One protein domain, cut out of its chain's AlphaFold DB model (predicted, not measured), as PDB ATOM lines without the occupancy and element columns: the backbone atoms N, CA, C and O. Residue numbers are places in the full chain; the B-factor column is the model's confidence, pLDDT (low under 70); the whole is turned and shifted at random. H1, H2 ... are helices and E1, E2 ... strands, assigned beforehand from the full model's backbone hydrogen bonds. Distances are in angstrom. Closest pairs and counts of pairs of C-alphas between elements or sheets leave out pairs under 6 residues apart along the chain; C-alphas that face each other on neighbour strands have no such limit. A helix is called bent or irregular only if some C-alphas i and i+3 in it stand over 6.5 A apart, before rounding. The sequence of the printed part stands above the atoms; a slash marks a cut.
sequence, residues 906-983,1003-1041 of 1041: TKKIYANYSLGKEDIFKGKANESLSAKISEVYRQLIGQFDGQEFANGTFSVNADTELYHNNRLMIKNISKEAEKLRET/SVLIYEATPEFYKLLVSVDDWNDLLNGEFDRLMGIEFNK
ATOM      1  N   THR A 906     -18.785 -34.125  -0.419       54.50
ATOM      2  CA  THR A 906     -18.135 -33.326   0.644       54.50
ATOM      3  C   THR A 906     -17.553 -34.161   1.788       54.50
ATOM      4  O   THR A 906     -16.855 -33.624   2.649       54.50
ATOM      5  N   LYS A 907     -17.794 -35.478   1.815       70.31
ATOM      6  CA  LYS A 907     -17.205 -36.366   2.820       70.31
ATOM      7  C   LYS A 907     -15.716 -36.563   2.522       70.31
ATOM      8  O   LYS A 907     -15.354 -37.122   1.489       70.31
ATOM      9  N   LYS A 908     -14.856 -36.118   3.440       81.25
ATOM     10  CA  LYS A 908     -13.405 -36.301   3.341       81.25
ATOM     11  C   LYS A 908     -13.042 -37.751   3.644       81.25
ATOM     12  O   LYS A 908     -13.216 -38.201   4.775       81.25
ATOM     13  N   ILE A 909     -12.602 -38.488   2.632       81.06
ATOM     14  CA  ILE A 909     -12.322 -39.931   2.716       81.06
ATOM     15  C   ILE A 909     -10.976 -40.324   2.095       81.06
ATOM     16  O   ILE A 909     -10.545 -41.448   2.307       81.06
ATOM     17  N   TYR A 910     -10.296 -39.404   1.404       84.25
ATOM     18  CA  TYR A 910      -8.965 -39.611   0.827       84.25
ATOM     19  C   TYR A 910      -7.889 -38.891   1.629       84.25
ATOM     20  O   TYR A 910      -8.182 -37.952   2.381       84.25
ATOM     21  N   ALA A 911      -6.639 -39.295   1.418       85.75
ATOM     22  CA  ALA A 911      -5.464 -38.776   2.102       85.75
ATOM     23  C   ALA A 911      -5.670 -38.785   3.625       85.75
ATOM     24  O   ALA A 911      -5.562 -37.748   4.290       85.75
ATOM     25  N   ASN A 912      -6.050 -39.947   4.168       82.50
ATOM     26  CA  ASN A 912      -6.337 -40.141   5.585       82.50
ATOM     27  C   ASN A 912      -7.410 -39.160   6.121       82.50
ATOM     28  O   ASN A 912      -7.180 -38.416   7.075       82.50
ATOM     29  N   TYR A 913      -8.578 -39.129   5.464       83.44
ATOM     30  CA  TYR A 913      -9.728 -38.253   5.771       83.44
ATOM     31  C   TYR A 913      -9.476 -36.740   5.632       83.44
ATOM     32  O   TYR A 913     -10.228 -35.928   6.180       83.44
ATOM     33  N   SER A 914      -8.451 -36.337   4.879       80.75
ATOM     34  CA  SER A 914      -8.112 -34.920   4.678       80.75
ATOM     35  C   SER A 914      -8.777 -34.311   3.437       80.75
ATOM     36  O   SER A 914      -9.058 -33.108   3.428       80.75
ATOM     37  N   LEU A 915      -9.082 -35.136   2.427       85.25
ATOM     38  CA  LEU A 915      -9.583 -34.727   1.108       85.25
ATOM     39  C   LEU A 915     -10.916 -35.406   0.743       85.25
ATOM     40  O   LEU A 915     -11.108 -36.601   0.981       85.25
ATOM     41  N   GLY A 916     -11.837 -34.654   0.135       85.75
ATOM     42  CA  GLY A 916     -13.035 -35.164  -0.545       85.75
ATOM     43  C   GLY A 916     -12.844 -35.312  -2.063       85.75
ATOM     44  O   GLY A 916     -11.857 -34.837  -2.623       85.75
ATOM     45  N   LYS A 917     -13.808 -35.942  -2.761       84.31
ATOM     46  CA  LYS A 917     -13.739 -36.125  -4.233       84.31
ATOM     47  C   LYS A 917     -13.636 -34.781  -4.978       84.31
ATOM     48  O   LYS A 917     -12.850 -34.671  -5.918       84.31
ATOM     49  N   GLU A 918     -14.379 -33.753  -4.543       83.81
ATOM     50  CA  GLU A 918     -14.329 -32.411  -5.159       83.81
ATOM     51  C   GLU A 918     -13.003 -31.675  -4.918       83.81
ATOM     52  O   GLU A 918     -12.616 -30.856  -5.751       83.81
ATOM     53  N   ASP A 919     -12.285 -31.982  -3.832       84.44
ATOM     54  CA  ASP A 919     -10.983 -31.366  -3.544       84.44
ATOM     55  C   ASP A 919      -9.887 -31.887  -4.490       84.44
ATOM     56  O   ASP A 919      -8.877 -31.217  -4.699       84.44
ATOM     57  N   ILE A 920     -10.079 -33.076  -5.073       85.00
ATOM     58  CA  ILE A 920      -9.137 -33.717  -6.000       85.00
ATOM     59  C   ILE A 920      -9.478 -33.356  -7.454       85.00
ATOM     60  O   ILE A 920      -8.585 -33.011  -8.235       85.00
ATOM     61  N   PHE A 921     -10.763 -33.421  -7.830       84.06
ATOM     62  CA  PHE A 921     -11.218 -33.154  -9.195       84.06
ATOM     63  C   PHE A 921     -12.647 -32.578  -9.230       84.06
ATOM     64  O   PHE A 921     -13.625 -33.288  -8.991       84.06
ATOM     65  N   LYS A 922     -12.787 -31.300  -9.612       82.06
ATOM     66  CA  LYS A 922     -14.078 -30.596  -9.758       82.06
ATOM     67  C   LYS A 922     -14.213 -30.016 -11.161       82.06
ATOM     68  O   LYS A 922     -14.003 -28.828 -11.391       82.06
ATOM     69  N   GLY A 923     -14.452 -30.884 -12.143       77.94
ATOM     70  CA  GLY A 923     -14.437 -30.528 -13.571       77.94
ATOM     71  C   GLY A 923     -13.037 -30.222 -14.136       77.94
ATOM     72  O   GLY A 923     -12.802 -30.454 -15.318       77.94
ATOM     73  N   LYS A 924     -12.094 -29.791 -13.288       83.00
ATOM     74  CA  LYS A 924     -10.657 -29.636 -13.545       83.00
ATOM     75  C   LYS A 924      -9.856 -30.231 -12.369       83.00
ATOM     76  O   LYS A 924     -10.369 -30.293 -11.250       83.00
ATOM     77  N   ALA A 925      -8.632 -30.692 -12.632       84.56
ATOM     78  CA  ALA A 925      -7.716 -31.203 -11.610       84.56
ATOM     79  C   ALA A 925      -7.274 -30.087 -10.649       84.56
ATOM     80  O   ALA A 925      -7.046 -28.956 -11.084       84.56
ATOM     81  N   ASN A 926      -7.147 -30.404  -9.359       84.44
ATOM     82  CA  ASN A 926      -6.629 -29.459  -8.376       84.44
ATOM     83  C   ASN A 926      -5.097 -29.374  -8.464       84.44
ATOM     84  O   ASN A 926      -4.372 -30.235  -7.960       84.44
ATOM     85  N   GLU A 927      -4.614 -28.302  -9.089       77.94
ATOM     86  CA  GLU A 927      -3.189 -28.051  -9.330       77.94
ATOM     87  C   GLU A 927      -2.378 -27.932  -8.023       77.94
ATOM     88  O   GLU A 927      -1.208 -28.315  -7.997       77.94
ATOM     89  N   SER A 928      -2.999 -27.534  -6.900       80.56
ATOM     90  CA  SER A 928      -2.321 -27.453  -5.589       80.56
ATOM     91  C   SER A 928      -1.854 -28.811  -5.043       80.56
ATOM     92  O   SER A 928      -0.969 -28.870  -4.189       80.56
ATOM     93  N   LEU A 929      -2.415 -29.921  -5.541       84.56
ATOM     94  CA  LEU A 929      -2.007 -31.275  -5.161       84.56
ATOM     95  C   LEU A 929      -0.815 -31.788  -5.976       84.56
ATOM     96  O   LEU A 929      -0.238 -32.809  -5.609       84.56
ATOM     97  N   SER A 930      -0.432 -31.107  -7.061       81.50
ATOM     98  CA  SER A 930       0.600 -31.584  -7.990       81.50
ATOM     99  C   SER A 930       1.953 -31.800  -7.299       81.50
ATOM    100  O   SER A 930       2.545 -32.873  -7.422       81.50
ATOM    101  N   ALA A 931       2.398 -30.845  -6.470       81.94
ATOM    102  CA  ALA A 931       3.654 -30.956  -5.715       81.94
ATOM    103  C   ALA A 931       3.660 -32.151  -4.748       81.94
ATOM    104  O   ALA A 931       4.639 -32.894  -4.678       81.94
ATOM    105  N   LYS A 932       2.532 -32.380  -4.070       87.88
ATOM    106  CA  LYS A 932       2.350 -33.478  -3.111       87.88
ATOM    107  C   LYS A 932       2.350 -34.831  -3.819       87.88
ATOM    108  O   LYS A 932       3.071 -35.734  -3.410       87.88
ATOM    109  N   ILE A 933       1.619 -34.950  -4.929       89.62
ATOM    110  CA  ILE A 933       1.596 -36.171  -5.748       89.62
ATOM    111  C   ILE A 933       2.986 -36.474  -6.316       89.62
ATOM    112  O   ILE A 933       3.400 -37.630  -6.322       89.62
ATOM    113  N   SER A 934       3.727 -35.450  -6.749       87.38
ATOM    114  CA  SER A 934       5.097 -35.597  -7.254       87.38
ATOM    115  C   SER A 934       6.035 -36.208  -6.212       87.38
ATOM    116  O   SER A 934       6.797 -37.126  -6.521       87.38
ATOM    117  N   GLU A 935       5.956 -35.734  -4.967       88.06
ATOM    118  CA  GLU A 935       6.781 -36.232  -3.865       88.06
ATOM    119  C   GLU A 935       6.369 -37.646  -3.432       88.06
ATOM    120  O   GLU A 935       7.224 -38.524  -3.294       88.06
ATOM    121  N   VAL A 936       5.065 -37.914  -3.311       90.12
ATOM    122  CA  VAL A 936       4.561 -39.259  -2.985       90.12
ATOM    123  C   VAL A 936       4.933 -40.267  -4.074       90.12
ATOM    124  O   VAL A 936       5.414 -41.359  -3.770       90.12
ATOM    125  N   TYR A 937       4.783 -39.905  -5.350       91.50
ATOM    126  CA  TYR A 937       5.168 -40.776  -6.460       91.50
ATOM    127  C   TYR A 937       6.673 -41.053  -6.471       91.50
ATOM    128  O   TYR A 937       7.083 -42.198  -6.651       91.50
ATOM    129  N   ARG A 938       7.508 -40.042  -6.196       87.00
ATOM    130  CA  ARG A 938       8.965 -40.213  -6.083       87.00
ATOM    131  C   ARG A 938       9.343 -41.265  -5.036       87.00
ATOM    132  O   ARG A 938      10.265 -42.040  -5.274       87.00
ATOM    133  N   GLN A 939       8.638 -41.308  -3.906       88.00
ATOM    134  CA  GLN A 939       8.882 -42.288  -2.840       88.00
ATOM    135  C   GLN A 939       8.387 -43.697  -3.201       88.00
ATOM    136  O   GLN A 939       8.966 -44.689  -2.758       88.00
ATOM    137  N   LEU A 940       7.336 -43.791  -4.018       90.31
ATOM    138  CA  LEU A 940       6.625 -45.042  -4.294       90.31
ATOM    139  C   LEU A 940       6.874 -45.630  -5.687       90.31
ATOM    140  O   LEU A 940       6.341 -46.693  -5.992       90.31
ATOM    141  N   ILE A 941       7.688 -44.989  -6.526       86.75
ATOM    142  CA  ILE A 941       7.828 -45.336  -7.946       86.75
ATOM    143  C   ILE A 941       8.080 -46.827  -8.215       86.75
ATOM    144  O   ILE A 941       7.445 -47.408  -9.090       86.75
ATOM    145  N   GLY A 942       8.951 -47.467  -7.430       82.56
ATOM    146  CA  GLY A 942       9.288 -48.884  -7.598       82.56
ATOM    147  C   GLY A 942       8.170 -49.856  -7.208       82.56
ATOM    148  O   GLY A 942       8.278 -51.038  -7.508       82.56
ATOM    149  N   GLN A 943       7.119 -49.380  -6.536       88.94
ATOM    150  CA  GLN A 943       5.985 -50.199  -6.101       88.94
ATOM    151  C   GLN A 943       4.794 -50.111  -7.063       88.94
ATOM    152  O   GLN A 943       3.943 -50.993  -7.055       88.94
ATOM    153  N   PHE A 944       4.740 -49.067  -7.897       88.12
ATOM    154  CA  PHE A 944       3.677 -48.894  -8.887       88.12
ATOM    155  C   PHE A 944       3.772 -49.896 -10.044       88.12
ATOM    156  O   PHE A 944       2.753 -50.224 -10.645       88.12
ATOM    157  N   ASP A 945       4.968 -50.376 -10.389       88.75
ATOM    158  CA  ASP A 945       5.137 -51.267 -11.537       88.75
ATOM    159  C   ASP A 945       4.501 -52.645 -11.282       88.75
ATOM    160  O   ASP A 945       4.851 -53.345 -10.332       88.75
ATOM    161  N   GLY A 946       3.534 -53.028 -12.122       82.38
ATOM    162  CA  GLY A 946       2.783 -54.280 -11.997       82.38
ATOM    163  C   GLY A 946       1.613 -54.242 -11.007       82.38
ATOM    164  O   GLY A 946       0.953 -55.263 -10.819       82.38
ATOM    165  N   GLN A 947       1.324 -53.096 -10.387       88.25
ATOM    166  CA  GLN A 947       0.227 -52.974  -9.432       88.25
ATOM    167  C   GLN A 947      -1.137 -52.873 -10.138       88.25
ATOM    168  O   GLN A 947      -1.335 -52.029 -11.013       88.25
ATOM    169  N   GLU A 948      -2.109 -53.688  -9.727       87.94
ATOM    170  CA  GLU A 948      -3.500 -53.561 -10.174       87.94
ATOM    171  C   GLU A 948      -4.259 -52.501  -9.364       87.94
ATOM    172  O   GLU A 948      -4.156 -52.436  -8.139       87.94
ATOM    173  N   PHE A 949      -5.031 -51.663 -10.055       88.25
ATOM    174  CA  PHE A 949      -5.893 -50.650  -9.450       88.25
ATOM    175  C   PHE A 949      -6.996 -50.224 -10.427       88.25
ATOM    176  O   PHE A 949      -6.733 -50.034 -11.615       88.25
ATOM    177  N   ALA A 950      -8.230 -50.051  -9.936       82.44
ATOM    178  CA  ALA A 950      -9.370 -49.538 -10.710       82.44
ATOM    179  C   ALA A 950      -9.535 -50.187 -12.111       82.44
ATOM    180  O   ALA A 950      -9.645 -49.496 -13.126       82.44
ATOM    181  N   ASN A 951      -9.547 -51.527 -12.170       82.94
ATOM    182  CA  ASN A 951      -9.687 -52.332 -13.398       82.94
ATOM    183  C   ASN A 951      -8.586 -52.108 -14.459       82.94
ATOM    184  O   ASN A 951      -8.836 -52.181 -15.665       82.94
ATOM    185  N   GLY A 952      -7.356 -51.839 -14.027       86.44
ATOM    186  CA  GLY A 952      -6.185 -51.808 -14.898       86.44
ATOM    187  C   GLY A 952      -4.895 -52.024 -14.125       86.44
ATOM    188  O   GLY A 952      -4.903 -52.084 -12.896       86.44
ATOM    189  N   THR A 953      -3.791 -52.133 -14.851       88.88
ATOM    190  CA  THR A 953      -2.465 -52.351 -14.266       88.88
ATOM    191  C   THR A 953      -1.592 -51.132 -14.517       88.88
ATOM    192  O   THR A 953      -1.574 -50.582 -15.625       88.88
ATOM    193  N   PHE A 954      -0.882 -50.707 -13.478       92.19
ATOM    194  CA  PHE A 954       0.155 -49.701 -13.583       92.19
ATOM    195  C   PHE A 954       1.442 -50.305 -14.152       92.19
ATOM    196  O   PHE A 954       1.815 -51.435 -13.839       92.19
ATOM    197  N   SER A 955       2.136 -49.535 -14.982       90.56
ATOM    198  CA  SER A 955       3.465 -49.879 -15.485       90.56
ATOM    199  C   SER A 955       4.355 -48.646 -15.495       90.56
ATOM    200  O   SER A 955       3.895 -47.571 -15.893       90.56
ATOM    201  N   VAL A 956       5.618 -48.801 -15.109       90.94
ATOM    202  CA  VAL A 956       6.601 -47.711 -15.105       90.94
ATOM    203  C   VAL A 956       7.629 -47.942 -16.209       90.94
ATOM    204  O   VAL A 956       8.220 -49.013 -16.309       90.94
ATOM    205  N   ASN A 957       7.845 -46.948 -17.073       88.38
ATOM    206  CA  ASN A 957       8.827 -47.072 -18.154       88.38
ATOM    207  C   ASN A 957      10.270 -46.775 -17.677       88.38
ATOM    208  O   ASN A 957      10.508 -46.337 -16.552       88.38
ATOM    209  N   ALA A 958      11.259 -46.964 -18.561       81.19
ATOM    210  CA  ALA A 958      12.670 -46.659 -18.272       81.19
ATOM    211  C   ALA A 958      12.943 -45.162 -17.989       81.19
ATOM    212  O   ALA A 958      13.967 -44.801 -17.401       81.19
ATOM    213  N   ASP A 959      12.019 -44.289 -18.393       80.88
ATOM    214  CA  ASP A 959      12.033 -42.854 -18.118       80.88
ATOM    215  C   ASP A 959      11.263 -42.484 -16.845       80.88
ATOM    216  O   ASP A 959      11.084 -41.300 -16.569       80.88
ATOM    217  N   THR A 960      10.923 -43.465 -15.995       87.12
ATOM    218  CA  THR A 960      10.242 -43.282 -14.699       87.12
ATOM    219  C   THR A 960       8.864 -42.620 -14.814       87.12
ATOM    220  O   THR A 960       8.401 -41.960 -13.890       87.12
ATOM    221  N   GLU A 961       8.204 -42.787 -15.958       91.31
ATOM    222  CA  GLU A 961       6.842 -42.317 -16.203       91.31
ATOM    223  C   GLU A 961       5.832 -43.419 -15.883       91.31
ATOM    224  O   GLU A 961       6.044 -44.589 -16.219       91.31
ATOM    225  N   LEU A 962       4.716 -43.038 -15.261       93.25
ATOM    226  CA  LEU A 962       3.651 -43.955 -14.873       93.25
ATOM    227  C   LEU A 962       2.603 -44.058 -15.975       93.25
ATOM    228  O   LEU A 962       2.041 -43.045 -16.393       93.25
ATOM    229  N   TYR A 963       2.254 -45.282 -16.352       91.62
ATOM    230  CA  TYR A 963       1.140 -45.577 -17.246       91.62
ATOM    231  C   TYR A 963       0.107 -46.455 -16.553       91.62
ATOM    232  O   TYR A 963       0.459 -47.299 -15.737       91.62
ATOM    233  N   HIS A 964      -1.163 -46.296 -16.921       93.00
ATOM    234  CA  HIS A 964      -2.256 -47.207 -16.568       93.00
ATOM    235  C   HIS A 964      -3.030 -47.542 -17.840       93.00
ATOM    236  O   HIS A 964      -3.451 -46.636 -18.563       93.00
ATOM    237  N   ASN A 965      -3.146 -48.832 -18.175       86.88
ATOM    238  CA  ASN A 965      -3.754 -49.302 -19.431       86.88
ATOM    239  C   ASN A 965      -3.231 -48.553 -20.684       86.88
ATOM    240  O   ASN A 965      -4.010 -48.085 -21.519       86.88
ATOM    241  N   ASN A 966      -1.904 -48.404 -20.803       84.50
ATOM    242  CA  ASN A 966      -1.200 -47.657 -21.864       84.50
ATOM    243  C   ASN A 966      -1.513 -46.148 -21.956       84.50
ATOM    244  O   ASN A 966      -1.142 -45.505 -22.939       84.50
ATOM    245  N   ARG A 967      -2.163 -45.549 -20.953       88.19
ATOM    246  CA  ARG A 967      -2.353 -44.094 -20.858       88.19
ATOM    247  C   ARG A 967      -1.383 -43.497 -19.852       88.19
ATOM    248  O   ARG A 967      -1.228 -44.044 -18.765       88.19
ATOM    249  N   LEU A 968      -0.754 -42.381 -20.214       91.38
ATOM    250  CA  LEU A 968       0.191 -41.671 -19.355       91.38
ATOM    251  C   LEU A 968      -0.546 -41.033 -18.168       91.38
ATOM    252  O   LEU A 968      -1.473 -40.243 -18.353       91.38
ATOM    253  N   MET A 969      -0.118 -41.384 -16.961       92.31
ATOM    254  CA  MET A 969      -0.691 -40.938 -15.689       92.31
ATOM    255  C   MET A 969       0.215 -39.922 -14.996       92.31
ATOM    256  O   MET A 969      -0.252 -38.892 -14.520       92.31
ATOM    257  N   ILE A 970       1.520 -40.188 -14.947       91.44
ATOM    258  CA  ILE A 970       2.503 -39.279 -14.352       91.44
ATOM    259  C   ILE A 970       3.695 -39.178 -15.296       91.44
ATOM    260  O   ILE A 970       4.288 -40.191 -15.667       91.44
ATOM    261  N   LYS A 971       4.036 -37.949 -15.678       89.62
ATOM    262  CA  LYS A 971       5.134 -37.610 -16.583       89.62
ATOM    263  C   LYS A 971       6.381 -37.225 -15.788       89.62
ATOM    264  O   LYS A 971       6.263 -36.551 -14.768       89.62
ATOM    265  N   ASN A 972       7.572 -37.597 -16.256       87.19
ATOM    266  CA  ASN A 972       8.833 -37.108 -15.696       87.19
ATOM    267  C   ASN A 972       9.298 -35.868 -16.477       87.19
ATOM    268  O   ASN A 972       9.787 -35.970 -17.600       87.19
ATOM    269  N   ILE A 973       9.175 -34.696 -15.858       83.12
ATOM    270  CA  ILE A 973       9.522 -33.410 -16.481       83.12
ATOM    271  C   ILE A 973      11.009 -33.052 -16.339       83.12
ATOM    272  O   ILE A 973      11.527 -32.236 -17.101       83.12
ATOM    273  N   SER A 974      11.743 -33.708 -15.430       71.56
ATOM    274  CA  SER A 974      13.189 -33.485 -15.265       71.56
ATOM    275  C   SER A 974      14.016 -34.014 -16.447       71.56
ATOM    276  O   SER A 974      14.928 -33.331 -16.912       71.56
ATOM    277  N   LYS A 975      13.645 -35.176 -17.006       64.44
ATOM    278  CA  LYS A 975      14.299 -35.758 -18.193       64.44
ATOM    279  C   LYS A 975      13.943 -35.038 -19.494       64.44
ATOM    280  O   LYS A 975      14.725 -35.055 -20.440       64.44
ATOM    281  N   GLU A 976      12.774 -34.405 -19.563       60.59
ATOM    282  CA  GLU A 976      12.374 -33.607 -20.724       60.59
ATOM    283  C   GLU A 976      13.171 -32.299 -20.795       60.59
ATOM    284  O   GLU A 976      13.620 -31.922 -21.872       60.59
ATOM    285  N   ALA A 977      13.450 -31.671 -19.646       58.72
ATOM    286  CA  ALA A 977      14.366 -30.535 -19.559       58.72
ATOM    287  C   ALA A 977      15.814 -30.906 -19.950       58.72
ATOM    288  O   ALA A 977      16.510 -30.087 -20.548       58.72
ATOM    289  N   GLU A 978      16.270 -32.133 -19.664       57.38
ATOM    290  CA  GLU A 978      17.557 -32.655 -20.155       57.38
ATOM    291  C   GLU A 978      17.536 -32.929 -21.668       57.38
ATOM    292  O   GLU A 978      18.442 -32.480 -22.368       57.38
ATOM    293  N   LYS A 979      16.476 -33.559 -22.201       57.94
ATOM    294  CA  LYS A 979      16.300 -33.773 -23.652       57.94
ATOM    295  C   LYS A 979      16.218 -32.447 -24.423       57.94
ATOM    296  O   LYS A 979      16.823 -32.341 -25.485       57.94
ATOM    297  N   LEU A 980      15.545 -31.428 -23.873       53.41
ATOM    298  CA  LEU A 980      15.475 -30.068 -24.431       53.41
ATOM    299  C   LEU A 980      16.850 -29.380 -24.447       53.41
ATOM    300  O   LEU A 980      17.199 -28.757 -25.448       53.41
ATOM    301  N   ARG A 981      17.661 -29.558 -23.392       52.56
ATOM    302  CA  ARG A 981      19.050 -29.058 -23.327       52.56
ATOM    303  C   ARG A 981      19.997 -29.776 -24.293       52.56
ATOM    304  O   ARG A 981      20.931 -29.149 -24.784       52.56
ATOM    305  N   GLU A 982      19.769 -31.056 -24.592       51.06
ATOM    306  CA  GLU A 982      20.544 -31.799 -25.600       51.06
ATOM    307  C   GLU A 982      20.166 -31.422 -27.044       51.06
ATOM    308  O   GLU A 982      21.022 -31.454 -27.931       51.06
ATOM    309  N   THR A 983      18.922 -30.993 -27.291       50.25
ATOM    310  CA  THR A 983      18.479 -30.462 -28.596       50.25
ATOM    311  C   THR A 983      18.867 -29.002 -28.862       50.25
ATOM    312  O   THR A 983      18.798 -28.565 -30.008       50.25
ATOM    313  N   SER A1003      10.777 -27.190  -3.826       44.50
ATOM    314  CA  SER A1003      10.624 -28.291  -4.796       44.50
ATOM    315  C   SER A1003      10.436 -27.927  -6.277       44.50
ATOM    316  O   SER A1003       9.333 -27.671  -6.746       44.50
ATOM    317  N   VAL A1004      11.505 -28.075  -7.065       57.12
ATOM    318  CA  VAL A1004      11.363 -28.382  -8.495       57.12
ATOM    319  C   VAL A1004      10.531 -29.668  -8.595       57.12
ATOM    320  O   VAL A1004      10.958 -30.723  -8.112       57.12
ATOM    321  N   LEU A1005       9.328 -29.574  -9.161       60.06
ATOM    322  CA  LEU A1005       8.518 -30.735  -9.521       60.06
ATOM    323  C   LEU A1005       9.367 -31.622 -10.445       60.06
ATOM    324  O   LEU A1005       9.813 -31.181 -11.498       60.06
ATOM    325  N   ILE A1006       9.652 -32.858 -10.028       77.12
ATOM    326  CA  ILE A1006      10.366 -33.835 -10.879       77.12
ATOM    327  C   ILE A1006       9.357 -34.597 -11.742       77.12
ATOM    328  O   ILE A1006       9.644 -34.944 -12.888       77.12
ATOM    329  N   TYR A1007       8.160 -34.804 -11.195       86.00
ATOM    330  CA  TYR A1007       7.054 -35.502 -11.827       86.00
ATOM    331  C   TYR A1007       5.803 -34.626 -11.873       86.00
ATOM    332  O   TYR A1007       5.535 -33.898 -10.918       86.00
ATOM    333  N   GLU A1008       5.028 -34.737 -12.946       88.19
ATOM    334  CA  GLU A1008       3.765 -34.027 -13.150       88.19
ATOM    335  C   GLU A1008       2.632 -35.034 -13.381       88.19
ATOM    336  O   GLU A1008       2.713 -35.886 -14.268       88.19
ATOM    337  N   ALA A1009       1.573 -34.953 -12.575       88.81
ATOM    338  CA  ALA A1009       0.393 -35.797 -12.731       88.81
ATOM    339  C   ALA A1009      -0.524 -35.266 -13.841       88.81
ATOM    340  O   ALA A1009      -0.903 -34.095 -13.840       88.81
ATOM    341  N   THR A1010      -0.929 -36.134 -14.767       90.56
ATOM    342  CA  THR A1010      -1.854 -35.774 -15.846       90.56
ATOM    343  C   THR A1010      -3.294 -35.681 -15.321       90.56
ATOM    344  O   THR A1010      -3.638 -36.345 -14.338       90.56
ATOM    345  N   PRO A1011      -4.190 -34.905 -15.963       87.69
ATOM    346  CA  PRO A1011      -5.610 -34.855 -15.592       87.69
ATOM    347  C   PRO A1011      -6.283 -36.237 -15.528       87.69
ATOM    348  O   PRO A1011      -7.228 -36.441 -14.764       87.69
ATOM    349  N   GLU A1012      -5.805 -37.190 -16.324       88.56
ATOM    350  CA  GLU A1012      -6.231 -38.585 -16.350       88.56
ATOM    351  C   GLU A1012      -5.948 -39.296 -15.024       88.56
ATOM    352  O   GLU A1012      -6.798 -40.058 -14.562       88.56
ATOM    353  N   PHE A1013      -4.819 -39.002 -14.373       92.12
ATOM    354  CA  PHE A1013      -4.490 -39.572 -13.070       92.12
ATOM    355  C   PHE A1013      -5.437 -39.077 -11.974       92.12
ATOM    356  O   PHE A1013      -5.962 -39.879 -11.207       92.12
ATOM    357  N   TYR A1014      -5.772 -37.784 -11.952       91.81
ATOM    358  CA  TYR A1014      -6.765 -37.246 -11.009       91.81
ATOM    359  C   TYR A1014      -8.148 -37.875 -11.207       91.81
ATOM    360  O   TYR A1014      -8.823 -38.209 -10.233       91.81
ATOM    361  N   LYS A1015      -8.562 -38.083 -12.465       89.81
ATOM    362  CA  LYS A1015      -9.815 -38.782 -12.792       89.81
ATOM    363  C   LYS A1015      -9.799 -40.234 -12.316       89.81
ATOM    364  O   LYS A1015     -10.814 -40.708 -11.812       89.81
ATOM    365  N   LEU A1016      -8.665 -40.923 -12.451       90.06
ATOM    366  CA  LEU A1016      -8.484 -42.285 -11.952       90.06
ATOM    367  C   LEU A1016      -8.608 -42.330 -10.421       90.06
ATOM    368  O   LEU A1016      -9.343 -43.166  -9.899       90.06
ATOM    369  N   LEU A1017      -7.985 -41.388  -9.707       89.75
ATOM    370  CA  LEU A1017      -8.034 -41.312  -8.243       89.75
ATOM    371  C   LEU A1017      -9.449 -41.091  -7.687       89.75
ATOM    372  O   LEU A1017      -9.772 -41.648  -6.640       89.75
ATOM    373  N   VAL A1018     -10.304 -40.319  -8.370       91.00
ATOM    374  CA  VAL A1018     -11.703 -40.094  -7.938       91.00
ATOM    375  C   VAL A1018     -12.684 -41.155  -8.451       91.00
ATOM    376  O   VAL A1018     -13.855 -41.147  -8.058       91.00
ATOM    377  N   SER A1019     -12.230 -42.064  -9.326       88.50
ATOM    378  CA  SER A1019     -13.069 -43.128  -9.894       88.50
ATOM    379  C   SER A1019     -13.411 -44.241  -8.895       88.50
ATOM    380  O   SER A1019     -14.402 -44.942  -9.083       88.50
ATOM    381  N   VAL A1020     -12.633 -44.362  -7.816       84.38
ATOM    382  CA  VAL A1020     -12.818 -45.329  -6.723       84.38
ATOM    383  C   VAL A1020     -13.313 -44.642  -5.453       84.38
ATOM    384  O   VAL A1020     -13.182 -43.428  -5.316       84.38
ATOM    385  N   ASP A1021     -13.902 -45.391  -4.522       81.50
ATOM    386  CA  ASP A1021     -14.478 -44.831  -3.289       81.50
ATOM    387  C   ASP A1021     -13.448 -44.589  -2.170       81.50
ATOM    388  O   ASP A1021     -13.695 -43.739  -1.319       81.50
ATOM    389  N   ASP A1022     -12.283 -45.241  -2.207       84.25
ATOM    390  CA  ASP A1022     -11.124 -44.978  -1.343       84.25
ATOM    391  C   ASP A1022      -9.814 -45.419  -2.035       84.25
ATOM    392  O   ASP A1022      -9.842 -45.963  -3.140       84.25
ATOM    393  N   TRP A1023      -8.660 -45.133  -1.422       89.44
ATOM    394  CA  TRP A1023      -7.333 -45.501  -1.942       89.44
ATOM    395  C   TRP A1023      -6.693 -46.681  -1.186       89.44
ATOM    396  O   TRP A1023      -5.483 -46.881  -1.291       89.44
ATOM    397  N   ASN A1024      -7.464 -47.484  -0.440       85.94
ATOM    398  CA  ASN A1024      -6.916 -48.601   0.347       85.94
ATOM    399  C   ASN A1024      -6.289 -49.691  -0.534       85.94
ATOM    400  O   ASN A1024      -5.298 -50.307  -0.150       85.94
ATOM    401  N   ASP A1025      -6.820 -49.889  -1.739       84.50
ATOM    402  CA  ASP A1025      -6.281 -50.855  -2.702       84.50
ATOM    403  C   ASP A1025      -5.067 -50.301  -3.477       84.50
ATOM    404  O   ASP A1025      -4.352 -51.043  -4.155       84.50
ATOM    405  N   LEU A1026      -4.794 -48.992  -3.378       89.25
ATOM    406  CA  LEU A1026      -3.644 -48.363  -4.023       89.25
ATOM    407  C   LEU A1026      -2.394 -48.553  -3.156       89.25
ATOM    408  O   LEU A1026      -2.231 -47.896  -2.128       89.25
ATOM    409  N   LEU A1027      -1.513 -49.466  -3.570       89.25
ATOM    410  CA  LEU A1027      -0.293 -49.852  -2.855       89.25
ATOM    411  C   LEU A1027      -0.583 -50.281  -1.408       89.25
ATOM    412  O   LEU A1027       0.145 -49.922  -0.487       89.25
ATOM    413  N   ASN A1028      -1.673 -51.034  -1.209       84.94
ATOM    414  CA  ASN A1028      -2.169 -51.457   0.109       84.94
ATOM    415  C   ASN A1028      -2.362 -50.283   1.096       84.94
ATOM    416  O   ASN A1028      -2.058 -50.405   2.283       84.94
ATOM    417  N   GLY A1029      -2.814 -49.128   0.596       84.44
ATOM    418  CA  GLY A1029      -3.118 -47.931   1.384       84.44
ATOM    419  C   GLY A1029      -1.908 -47.041   1.667       84.44
ATOM    420  O   GLY A1029      -2.055 -45.970   2.259       84.44
ATOM    421  N   GLU A1030      -0.709 -47.427   1.221       88.25
ATOM    422  CA  GLU A1030       0.509 -46.645   1.443       88.25
ATOM    423  C   GLU A1030       0.474 -45.303   0.695       88.25
ATOM    424  O   GLU A1030       0.939 -44.286   1.215       88.25
ATOM    425  N   PHE A1031      -0.155 -45.268  -0.486       92.06
ATOM    426  CA  PHE A1031      -0.377 -44.024  -1.223       92.06
ATOM    427  C   PHE A1031      -1.290 -43.059  -0.452       92.06
ATOM    428  O   PHE A1031      -0.979 -41.873  -0.348       92.06
ATOM    429  N   ASP A1032      -2.378 -43.562   0.142       90.44
ATOM    430  CA  ASP A1032      -3.306 -42.754   0.947       90.44
ATOM    431  C   ASP A1032      -2.629 -42.174   2.191       90.44
ATOM    432  O   ASP A1032      -2.739 -40.980   2.485       90.44
ATOM    433  N   ARG A1033      -1.844 -43.011   2.877       89.81
ATOM    434  CA  ARG A1033      -1.082 -42.632   4.065       89.81
ATOM    435  C   ARG A1033      -0.064 -41.531   3.766       89.81
ATOM    436  O   ARG A1033      -0.009 -40.543   4.502       89.81
ATOM    437  N   LEU A1034       0.739 -41.681   2.709       89.62
ATOM    438  CA  LEU A1034       1.760 -40.696   2.337       89.62
ATOM    439  C   LEU A1034       1.143 -39.402   1.796       89.62
ATOM    440  O   LEU A1034       1.593 -38.325   2.180       89.62
ATOM    441  N   MET A1035       0.065 -39.484   1.010       90.44
ATOM    442  CA  MET A1035      -0.692 -38.297   0.596       90.44
ATOM    443  C   MET A1035      -1.260 -37.537   1.797       90.44
ATOM    444  O   MET A1035      -1.203 -36.311   1.815       90.44
ATOM    445  N   GLY A1036      -1.757 -38.233   2.824       86.12
ATOM    446  CA  GLY A1036      -2.207 -37.606   4.069       86.12
ATOM    447  C   GLY A1036      -1.081 -36.911   4.842       86.12
ATOM    448  O   GLY A1036      -1.295 -35.841   5.411       86.12
ATOM    449  N   ILE A1037       0.130 -37.477   4.843       86.88
ATOM    450  CA  ILE A1037       1.307 -36.858   5.471       86.88
ATOM    451  C   ILE A1037       1.733 -35.604   4.701       86.88
ATOM    452  O   ILE A1037       1.888 -34.554   5.315       86.88
ATOM    453  N   GLU A1038       1.884 -35.687   3.377       84.44
ATOM    454  CA  GLU A1038       2.280 -34.539   2.544       84.44
ATOM    455  C   GLU A1038       1.200 -33.455   2.478       84.44
ATOM    456  O   GLU A1038       1.508 -32.287   2.273       84.44
ATOM    457  N   PHE A1039      -0.076 -33.803   2.661       80.62
ATOM    458  CA  PHE A1039      -1.148 -32.813   2.695       80.62
ATOM    459  C   PHE A1039      -1.156 -31.970   3.977       80.62
ATOM    460  O   PHE A1039      -1.560 -30.811   3.912       80.62
ATOM    461  N   ASN A1040      -0.716 -32.549   5.099       74.31
ATOM    462  CA  ASN A1040      -0.671 -31.903   6.417       74.31
ATOM    463  C   ASN A1040       0.702 -31.289   6.765       74.31
ATOM    464  O   ASN A1040       0.845 -30.723   7.850       74.31
ATOM    465  N   LYS A1041       1.701 -31.437   5.888       70.69
ATOM    466  CA  LYS A1041       2.938 -30.647   5.902       70.69
ATOM    467  C   LYS A1041       2.685 -29.290   5.263       70.69
ATOM    468  O   LYS A1041       3.282 -28.321   5.778       70.69
TER     469      LYS A1041
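This is residues 906 to 983 and 1003 to 1041 of the 1041 residues of the protein "ATPase" of Kurthia sibirica (UniProt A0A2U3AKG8). A small sheet of four strands is covered on one face by the long, kinked helix H2, which runs across the strands, and H4 stands up from the same face. H5 packs on H2 on the side away from the sheet, the short H1 packs on H4, and residues 977 to 983 of H3 stick out at one end of the longest axis. The printed part has 117 residues, with H1, H2, E1, E2, E3, H3, E4, H4 and H5 along the chain; the sheet order is E1, E2, E3, E4, all antiparallel. The class is mixed, helices and strands. The whole is compact, with a radius of gyration of the C-alphas of 14.0 A, and elongated, spanning 48 by 28 by 26 A.

H1, residues 917 to 920, touches H4, residues 1011 to 1018; their closest C-alphas, Lys 917 and Val 1018, are 5.8 A apart. H2, residues 927 to 944, has a kink of 62 degrees near residue 938 and is irregular: C-alphas 939 and 942 are 8.1 A apart. E1, residues 952 to 956, E2, residues 962 to 964, and E3, residues 967 to 972, form a meander, each strand the antiparallel neighbour of the one before. E1 and E2 are a hairpin, with N 955 and O 963 within hydrogen-bond range at 2.9 A. E2 and E3 are a hairpin too, with N 964 and O 967 at 2.9 A. H3, residues 973 to 983, only grazes the sheet with residues 973 to 975. E4, residues 1007 to 1009, is the antiparallel neighbour of E3, with N 971 and O 1008 at 2.8 A. The sheet is only just strongly twisted, its C-alphas up to 4.3 A off the best plane. H2 and H4 lie on the same face, making two layers, helices on one face of a sheet. H2 is at a height over the sheet of 8.2 A, its closest C-alphas to E4 being Ser 934 and Tyr 1007, 5.0 A apart. H4 is over E3 at 9.6 A. H5, residues 1026 to 1040, is irregular, with C-alphas 1028 and 1031 7.8 A apart. H5 touches H2, opposite ways at a steep tilt of 37 degrees, only just beyond shallow; the closest C-alphas, Lys 932 and Glu 1038, are 5.8 A apart. Every O i to N i+4 pair is within hydrogen-bond range in H3 and H4, 10 of 14 in H2 and 8 of 11 in H5, while H1 is too short for such a pair.

H1 begins at C-alpha 917, (-13.739, -36.125, -4.233). H2 measures 21.9 A, E1 13.4 A, E3 14.2 A, H3 15.4 A and H4 11.1 A. H5 measures 19.7 A and ends at C-alpha 1040, (-0.671, -31.903, 6.417).

The C-alphas farthest apart, Lys 907 and Thr 983, are 47.9 A apart. Residues 984 to 1002 are not printed, and C-alphas 983 and 1003 are 25.2 A apart across this cut. Of the links that are printed whole, none is long. Mean pLDDT of the printed part is 82.7, with residue 906, residues 975 to 983 and residues 1003 to 1005 under 70.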